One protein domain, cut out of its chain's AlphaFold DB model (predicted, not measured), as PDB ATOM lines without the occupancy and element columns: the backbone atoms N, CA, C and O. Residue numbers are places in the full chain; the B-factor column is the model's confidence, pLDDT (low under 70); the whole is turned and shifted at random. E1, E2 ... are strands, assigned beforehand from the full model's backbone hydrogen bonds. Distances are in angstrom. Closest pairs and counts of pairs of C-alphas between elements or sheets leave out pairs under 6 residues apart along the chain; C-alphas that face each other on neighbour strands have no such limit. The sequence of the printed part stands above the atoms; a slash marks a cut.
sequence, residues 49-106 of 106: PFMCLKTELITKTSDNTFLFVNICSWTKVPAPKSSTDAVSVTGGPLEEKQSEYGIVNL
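AT A GLANCE: This is residues 49 to 106 of the 106 residues of the protein "Putative PIH1 domain-containing protein 2 isoform X3" of Stichopus japonicus (UniProt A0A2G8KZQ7). A strongly twisted sheet is made of two hairpins side by side, a long one of E1 and E2 and a short one of E3 and E4, the short one paired to the long one through E4 near the first residues of E2. From the other end of E2 a long loop without named elements, residues 74 to 95, swings far out, with residues 81 to 86 sticking out free, and then folds back to E3. The printed part has 58 residues with no named helix and four named strands, E1, E2, E3 and E4 along the chain, in the sheet order E1, E2, E4, E3, which is mixed. The class is all strand, though the strands hold 24 of the 58 printed residues, under half. The whole is loose, with a radius of gyration of the C-alphas of 14.6 A, and elongated, spanning 41 by 21 by 18 A.

IN THESE COORDINATES: E2 is residues 66 to 73, Phe 66 to Ser 73, and measures 22.9 A from first to last C-alpha, from (-57.760, 8.577, 22.174) to (-39.478, -5.165, 21.409). E1 is residues 49 to 56, 21.4 A long, and begins at C-alpha 49 at (-45.670, -6.822, 20.073). E1 and E2, with 8 residues each, are the longest strands by residues. E4 is residues 102 to 105, four residues and 9.9 A long, and ends at C-alpha 105 at (-53.957, 7.562, 16.545). E3 is residues 96 to 99, also four residues, and is 9.7 A long.

HOW THE PARTS SIT: In the sheet, E1 and E3 are the edge strands, and E2 and E4 are inner strands. E1 and E2 form a hairpin and are antiparallel neighbours, with 159 degrees between their N-to-C directions. C-alphas 52 and 70 face each other at 4.4 A, as do C-alphas 56 and 66 at 4.5 A. Across this pair N 53 and O 69 are within hydrogen-bond range at 2.9 A, and so are N 69 and O 53 at 2.8 A. On the other side of E2, E4 is its parallel neighbour, with 38 degrees between their directions. C-alphas 67 and 105 face each other at 4.9 A, and N 68 and O 105 are within hydrogen-bond range at 2.9 A. E4 and E3 form the second hairpin, antiparallel with 143 degrees between their directions. Here C-alphas 103 and 98 face each other at 4.6 A, and N 97 and O 104 as well as N 104 and O 97 are within hydrogen-bond range, each at 2.7 A. E1 is apart from both E3 and E4, and E2 is apart from E3. From edge to edge of the sheet the strands' lines turn by 85 degrees and the way across it turns by 69 degrees; its C-alphas lie up to 5.0 A off the best plane through them.

THE WHOLE: The two C-alphas farthest apart are those of Ser 82 and Glu 100, at 42.2 A, while the first and last printed C-alphas, of Pro 49 and Leu 106, are 13.4 A apart. The printed part has no cut, and Leu 106 is the chain's last residue. The link from E2 to E3 is long, with 22 residues, and its C-alphas lie 8 to 24 A from the mean of the C-alphas. The link from E1 to E2 is short, with 9 residues, and the link from E3 to E4 is tight, with 2. The mean pLDDT of the printed part of this model is 81.8, and confidence is low, under 70, at residues 60 to 64 and 98 to 106. The mean pLDDT is 91 in E1 and 90 in E2, against 71 in E3 and 54 in E4.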
ATOM      1  N   PRO A  49     -44.707  -7.488  19.197       93.19
ATOM      2  CA  PRO A  49     -45.670  -6.822  20.073       93.19
ATOM      3  C   PRO A  49     -45.503  -7.218  21.543       93.19
ATOM      4  O   PRO A  49     -45.367  -8.398  21.856       93.19
ATOM      5  N   PHE A  50     -45.594  -6.240  22.448       92.25
ATOM      6  CA  PHE A  50     -45.591  -6.478  23.894       92.25
ATOM      7  C   PHE A  50     -46.907  -6.043  24.547       92.25
ATOM      8  O   PHE A  50     -47.589  -6.853  25.170       92.25
ATOM      9  N   MET A  51     -47.300  -4.777  24.380       92.69
ATOM     10  CA  MET A  51     -48.571  -4.260  24.900       92.69
ATOM     11  C   MET A  51     -49.046  -3.026  24.127       92.69
ATOM     12  O   MET A  51     -48.277  -2.417  23.392       92.69
ATOM     13  N   CYS A  52     -50.300  -2.622  24.331       92.50
ATOM     14  CA  CYS A  52     -50.860  -1.390  23.780       92.50
ATOM     15  C   CYS A  52     -51.362  -0.499  24.920       92.50
ATOM     16  O   CYS A  52     -52.131  -0.946  25.773       92.50
ATOM     17  N   LEU A  53     -50.911   0.753  24.947       91.88
ATOM     18  CA  LEU A  53     -51.354   1.760  25.905       91.88
ATOM     19  C   LEU A  53     -52.456   2.599  25.274       91.88
ATOM     20  O   LEU A  53     -52.272   3.106  24.175       91.88
ATOM     21  N   LYS A  54     -53.565   2.796  25.985       90.25
ATOM     22  CA  LYS A  54     -54.613   3.746  25.604       90.25
ATOM     23  C   LYS A  54     -54.549   4.946  26.539       90.25
ATOM     24  O   LYS A  54     -54.625   4.774  27.753       90.25
ATOM     25  N   THR A  55     -54.464   6.145  25.981       87.88
ATOM     26  CA  THR A  55     -54.553   7.399  26.735       87.88
ATOM     27  C   THR A  55     -55.480   8.376  26.032       87.88
ATOM     28  O   THR A  55     -55.639   8.335  24.815       87.88
ATOM     29  N   GLU A  56     -56.112   9.258  26.795       86.94
ATOM     30  CA  GLU A  56     -56.817  10.405  26.232       86.94
ATOM     31  C   GLU A  56     -55.796  11.440  25.745       86.94
ATOM     32  O   GLU A  56     -54.785  11.692  26.408       86.94
ATOM     33  N   LEU A  57     -56.033  12.002  24.560       82.81
ATOM     34  CA  LEU A  57     -55.185  13.027  23.974       82.81
ATOM     35  C   LEU A  57     -55.724  14.406  24.360       82.81
ATOM     36  O   LEU A  57     -56.765  14.844  23.875       82.81
ATOM     37  N   ILE A  58     -54.978  15.115  25.206       81.50
ATOM     38  CA  ILE A  58     -55.336  16.470  25.632       81.50
ATOM     39  C   ILE A  58     -55.044  17.438  24.476       81.50
ATOM     40  O   ILE A  58     -53.905  17.861  24.274       81.50
ATOM     41  N   THR A  59     -56.074  17.787  23.703       73.88
ATOM     42  CA  THR A  59     -55.989  18.759  22.598       73.88
ATOM     43  C   THR A  59     -56.875  19.977  22.855       73.88
ATOM     44  O   THR A  59     -57.783  19.936  23.678       73.88
ATOM     45  N   LYS A  60     -56.622  21.085  22.145       63.62
ATOM     46  CA  LYS A  60     -57.434  22.313  22.260       63.62
ATOM     47  C   LYS A  60     -58.787  22.232  21.540       63.62
ATOM     48  O   LYS A  60     -59.576  23.161  21.666       63.62
ATOM     49  N   THR A  61     -59.011  21.205  20.720       60.62
ATOM     50  CA  THR A  61     -60.007  21.244  19.634       60.62
ATOM     51  C   THR A  61     -60.993  20.083  19.614       60.62
ATOM     52  O   THR A  61     -61.919  20.120  18.810       60.62
ATOM     53  N   SER A  62     -60.838  19.065  20.461       57.31
ATOM     54  CA  SER A  62     -61.744  17.914  20.444       57.31
ATOM     55  C   SER A  62     -61.777  17.192  21.780       57.31
ATOM     56  O   SER A  62     -60.733  16.759  22.272       57.31
ATOM     57  N   ASP A  63     -62.990  17.029  22.296       65.88
ATOM     58  CA  ASP A  63     -63.309  16.170  23.429       65.88
ATOM     59  C   ASP A  63     -63.318  14.704  22.934       65.88
ATOM     60  O   ASP A  63     -63.791  14.428  21.828       65.88
ATOM     61  N   ASN A  64     -62.782  13.759  23.717       69.62
ATOM     62  CA  ASN A  64     -62.777  12.304  23.455       69.62
ATOM     63  C   ASN A  64     -61.864  11.755  22.328       69.62
ATOM     64  O   ASN A  64     -62.155  10.694  21.769       69.62
ATOM     65  N   THR A  65     -60.725  12.382  22.014       77.31
ATOM     66  CA  THR A  65     -59.712  11.735  21.148       77.31
ATOM     67  C   THR A  65     -58.818  10.797  21.963       77.31
ATOM     68  O   THR A  65     -58.230  11.214  22.959       77.31
ATOM     69  N   PHE A  66     -58.660   9.541  21.530       82.75
ATOM     70  CA  PHE A  66     -57.760   8.577  22.174       82.75
ATOM     71  C   PHE A  66     -56.494   8.333  21.341       82.75
ATOM     72  O   PHE A  66     -56.554   8.108  20.131       82.75
ATOM     73  N   LEU A  67     -55.344   8.330  22.013       86.44
ATOM     74  CA  LEU A  67     -54.059   7.898  21.473       86.44
ATOM     75  C   LEU A  67     -53.782   6.469  21.937       86.44
ATOM     76  O   LEU A  67     -53.900   6.155  23.126       86.44
ATOM     77  N   PHE A  68     -53.396   5.624  20.992       89.19
ATOM     78  CA  PHE A  68     -52.977   4.261  21.246       89.19
ATOM     79  C   PHE A  68     -51.493   4.140  20.929       89.19
ATOM     80  O   PHE A  68     -51.062   4.447  19.827       89.19
ATOM     81  N   VAL A  69     -50.699   3.696  21.899       91.75
ATOM     82  CA  VAL A  69     -49.253   3.528  21.732       91.75
ATOM     83  C   VAL A  69     -48.924   2.048  21.834       91.75
ATOM     84  O   VAL A  69     -49.036   1.451  22.906       91.75
ATOM     85  N   ASN A  70     -48.517   1.449  20.716       92.19
ATOM     86  CA  ASN A  70     -48.033   0.073  20.696       92.19
ATOM     87  C   ASN A  70     -46.590   0.024  21.201       92.19
ATOM     88  O   ASN A  70     -45.685   0.610  20.610       92.19
ATOM     89  N   ILE A  71     -46.379  -0.698  22.294       93.25
ATOM     90  CA  ILE A  71     -45.059  -0.996  22.832       93.25
ATOM     91  C   ILE A  71     -44.617  -2.334  22.253       93.25
ATOM     92  O   ILE A  71     -45.289  -3.354  22.434       93.25
ATOM     93  N   CYS A  72     -43.475  -2.321  21.573       92.62
ATOM     94  CA  CYS A  72     -42.888  -3.485  20.920       92.62
ATOM     95  C   CYS A  72     -41.417  -3.641  21.324       92.62
ATOM     96  O   CYS A  72     -40.728  -2.647  21.565       92.62
ATOM     97  N   SER A  73     -40.912  -4.873  21.343       91.31
ATOM     98  CA  SER A  73     -39.478  -5.165  21.409       91.31
ATOM     99  C   SER A  73     -38.905  -5.307  20.005       91.31
ATOM    100  O   SER A  73     -39.513  -5.917  19.127       91.31
ATOM    101  N   TRP A  74     -37.716  -4.757  19.761       91.88
ATOM    102  CA  TRP A  74     -37.076  -4.897  18.458       91.88
ATOM    103  C   TRP A  74     -35.565  -5.001  18.579       91.88
ATOM    104  O   TRP A  74     -34.924  -4.150  19.186       91.88
ATOM    105  N   THR A  75     -34.984  -6.020  17.946       88.56
ATOM    106  CA  THR A  75     -33.539  -6.299  17.968       88.56
ATOM    107  C   THR A  75     -32.687  -5.181  17.367       88.56
ATOM    108  O   THR A  75     -31.495  -5.110  17.651       88.56
ATOM    109  N   LYS A  76     -33.281  -4.299  16.551       87.81
ATOM    110  CA  LYS A  76     -32.595  -3.128  15.989       87.81
ATOM    111  C   LYS A  76     -32.494  -1.948  16.951       87.81
ATOM    112  O   LYS A  76     -31.705  -1.041  16.703       87.81
ATOM    113  N   VAL A  77     -33.297  -1.930  18.014       89.81
ATOM    114  CA  VAL A  77     -33.235  -0.880  19.032       89.81
ATOM    115  C   VAL A  77     -32.173  -1.283  20.058       89.81
ATOM    116  O   VAL A  77     -32.262  -2.375  20.624       89.81
ATOM    117  N   PRO A  78     -31.148  -0.449  20.299       90.06
ATOM    118  CA  PRO A  78     -30.075  -0.805  21.212       90.06
ATOM    119  C   PRO A  78     -30.597  -0.904  22.646       90.06
ATOM    120  O   PRO A  78     -31.330  -0.036  23.124       90.06
ATOM    121  N   ALA A  79     -30.170  -1.954  23.345       91.25
ATOM    122  CA  ALA A  79     -30.415  -2.085  24.771       91.25
ATOM    123  C   ALA A  79     -29.705  -0.954  25.546       91.25
ATOM    124  O   ALA A  79     -28.633  -0.496  25.129       91.25
ATOM    125  N   PRO A  80     -30.270  -0.504  26.680       93.81
ATOM    126  CA  PRO A  80     -29.576   0.420  27.570       93.81
ATOM    127  C   PRO A  80     -28.268  -0.208  28.074       93.81
ATOM    128  O   PRO A  80     -28.172  -1.424  28.252       93.81
ATOM    129  N   LYS A  81     -27.244   0.622  28.304       92.75
ATOM    130  CA  LYS A  81     -25.914   0.145  28.728       92.75
ATOM    131  C   LYS A  81     -25.906  -0.347  30.181       92.75
ATOM    132  O   LYS A  81     -25.076  -1.181  30.534       92.75
ATOM    133  N   SER A  82     -26.820   0.155  31.007       95.12
ATOM    134  CA  SER A  82     -27.011  -0.227  32.408       95.12
ATOM    135  C   SER A  82     -28.478  -0.083  32.829       95.12
ATOM    136  O   SER A  82     -29.298   0.457  32.088       95.12
ATOM    137  N   SER A  83     -28.817  -0.541  34.036       93.00
ATOM    138  CA  SER A  83     -30.179  -0.459  34.590       93.00
ATOM    139  C   SER A  83     -30.639   0.961  34.934       93.00
ATOM    140  O   SER A  83     -31.828   1.175  35.153       93.00
ATOM    141  N   THR A  84     -29.715   1.918  35.007       94.75
ATOM    142  CA  THR A  84     -30.010   3.330  35.282       94.75
ATOM    143  C   THR A  84     -30.038   4.182  34.020       94.75
ATOM    144  O   THR A  84     -30.458   5.336  34.076       94.75
ATOM    145  N   ASP A  85     -29.578   3.639  32.891       95.19
ATOM    146  CA  ASP A  85     -29.580   4.354  31.622       95.19
ATOM    147  C   ASP A  85     -30.970   4.342  30.986       95.19
ATOM    148  O   ASP A  85     -31.734   3.381  31.100       95.19
ATOM    149  N   ALA A  86     -31.290   5.420  30.272       92.94
ATOM    150  CA  ALA A  86     -32.548   5.524  29.551       92.94
ATOM    151  C   ALA A  86     -32.664   4.448  28.460       92.94
ATOM    152  O   ALA A  86     -31.704   4.138  27.747       92.94
ATOM    153  N   VAL A  87     -33.876   3.919  28.294       91.44
ATOM    154  CA  VAL A  87     -34.201   2.993  27.207       91.44
ATOM    155  C   VAL A  87     -34.327   3.783  25.905       91.44
ATOM    156  O   VAL A  87     -35.052   4.774  25.841       91.44
ATOM    157  N   SER A  88     -33.620   3.348  24.860       92.38
ATOM    158  CA  SER A  88     -33.772   3.928  23.522       92.38
ATOM    159  C   SER A  88     -35.122   3.524  22.934       92.38
ATOM    160  O   SER A  88     -35.505   2.361  23.019       92.38
ATOM    161  N   VAL A  89     -35.836   4.467  22.321       91.75
ATOM    162  CA  VAL A  89     -37.150   4.224  21.706       91.75
ATOM    163  C   VAL A  89     -37.139   4.749  20.276       91.75
ATOM    164  O   VAL A  89     -36.535   5.782  19.988       91.75
ATOM    165  N   THR A  90     -37.810   4.037  19.375       90.25
ATOM    166  CA  THR A  90     -38.088   4.490  18.009       90.25
ATOM    167  C   THR A  90     -39.592   4.441  17.769       90.25
ATOM    168  O   THR A  90     -40.262   3.539  18.271       90.25
ATOM    169  N   GLY A  91     -40.122   5.433  17.056       88.56
ATOM    170  CA  GLY A  91     -41.544   5.564  16.758       88.56
ATOM    171  C   GLY A  91     -41.787   5.605  15.257       88.56
ATOM    172  O   GLY A  91     -40.976   6.153  14.507       88.56
ATOM    173  N   GLY A  92     -42.898   5.009  14.833       86.19
ATOM    174  CA  GLY A  92     -43.422   5.187  13.485       86.19
ATOM    175  C   GLY A  92     -44.100   6.551  13.313       86.19
ATOM    176  O   GLY A  92     -44.246   7.302  14.283       86.19
ATOM    177  N   PRO A  93     -44.505   6.892  12.080       88.38
ATOM    178  CA  PRO A  93     -45.408   8.013  11.864       88.38
ATOM    179  C   PRO A  93     -46.741   7.758  12.576       88.38
ATOM    180  O   PRO A  93     -47.180   6.616  12.664       88.38
ATOM    181  N   LEU A  94     -47.377   8.833  13.040       85.94
ATOM    182  CA  LEU A  94     -48.715   8.773  13.619       85.94
ATOM    183  C   LEU A  94     -49.720   8.330  12.548       85.94
ATOM    184  O   LEU A  94     -49.814   8.972  11.499       85.94
ATOM    185  N   GLU A  95     -50.476   7.267  12.808       85.81
ATOM    186  CA  GLU A  95     -51.536   6.806  11.907       85.81
ATOM    187  C   GLU A  95     -52.921   7.113  12.479       85.81
ATOM    188  O   GLU A  95     -53.305   6.562  13.507       85.81
ATOM    189  N   GLU A  96     -53.722   7.911  11.773       82.00
ATOM    190  CA  GLU A  96     -55.141   8.099  12.090       82.00
ATOM    191  C   GLU A  96     -55.981   6.951  11.509       82.00
ATOM    192  O   GLU A  96     -56.033   6.732  10.297       82.00
ATOM    193  N   LYS A  97     -56.686   6.217  12.369       74.94
ATOM    194  CA  LYS A  97     -57.647   5.172  11.999       74.94
ATOM    195  C   LYS A  97     -59.001   5.456  12.617       74.94
ATOM    196  O   LYS A  97     -59.093   5.872  13.759       74.94
ATOM    197  N   GLN A  98     -60.079   5.189  11.891       66.38
ATOM    198  CA  GLN A  98     -61.410   5.180  12.495       66.38
ATOM    199  C   GLN A  98     -61.659   3.817  13.141       66.38
ATOM    200  O   GLN A  98     -61.496   2.777  12.504       66.38
ATOM    201  N   SER A  99     -62.050   3.828  14.409       62.03
ATOM    202  CA  SER A  99     -62.566   2.665  15.129       62.03
ATOM    203  C   SER A  99     -64.046   2.862  15.448       62.03
ATOM    204  O   SER A  99     -64.566   3.975  15.361       62.03
ATOM    205  N   GLU A 100     -64.710   1.804  15.913       57.41
ATOM    206  CA  GLU A 100     -66.075   1.872  16.461       57.41
ATOM    207  C   GLU A 100     -66.212   2.888  17.620       57.41
ATOM    208  O   GLU A 100     -67.309   3.348  17.917       57.41
ATOM    209  N   TYR A 101     -65.092   3.302  18.230       51.56
ATOM    210  CA  TYR A 101     -65.020   4.258  19.339       51.56
ATOM    211  C   TYR A 101     -64.482   5.650  18.942       51.56
ATOM    212  O   TYR A 101     -64.194   6.450  19.831       51.56
ATOM    213  N   GLY A 102     -64.324   5.951  17.643       55.41
ATOM    214  CA  GLY A 102     -63.826   7.245  17.141       55.41
ATOM    215  C   GLY A 102     -62.452   7.180  16.458       55.41
ATOM    216  O   GLY A 102     -61.987   6.096  16.093       55.41
ATOM    217  N   ILE A 103     -61.811   8.342  16.259       52.53
ATOM    218  CA  ILE A 103     -60.470   8.459  15.653       52.53
ATOM    219  C   ILE A 103     -59.420   7.927  16.638       52.53
ATOM    220  O   ILE A 103     -59.355   8.340  17.795       52.53
ATOM    221  N   VAL A 104     -58.602   7.003  16.158       53.56
ATOM    222  CA  VAL A 104     -57.520   6.315  16.849       53.56
ATOM    223  C   VAL A 104     -56.221   6.735  16.196       53.56
ATOM    224  O   VAL A 104     -56.034   6.504  15.009       53.56
ATOM    225  N   ASN A 105     -55.327   7.324  16.973       54.16
ATOM    226  CA  ASN A 105     -53.957   7.562  16.545       54.16
ATOM    227  C   ASN A 105     -53.088   6.376  16.990       54.16
ATOM    228  O   ASN A 105     -53.107   6.064  18.184       54.16
ATOM    229  N   LEU A 106     -52.395   5.710  16.061       55.38
ATOM    230  CA  LEU A 106     -51.439   4.614  16.308       55.38
ATOM    231  C   LEU A 106     -49.991   5.059  16.108       55.38
ATOM    232  O   LEU A 106     -49.773   5.943  15.248       55.38
TER     233      LEU A 106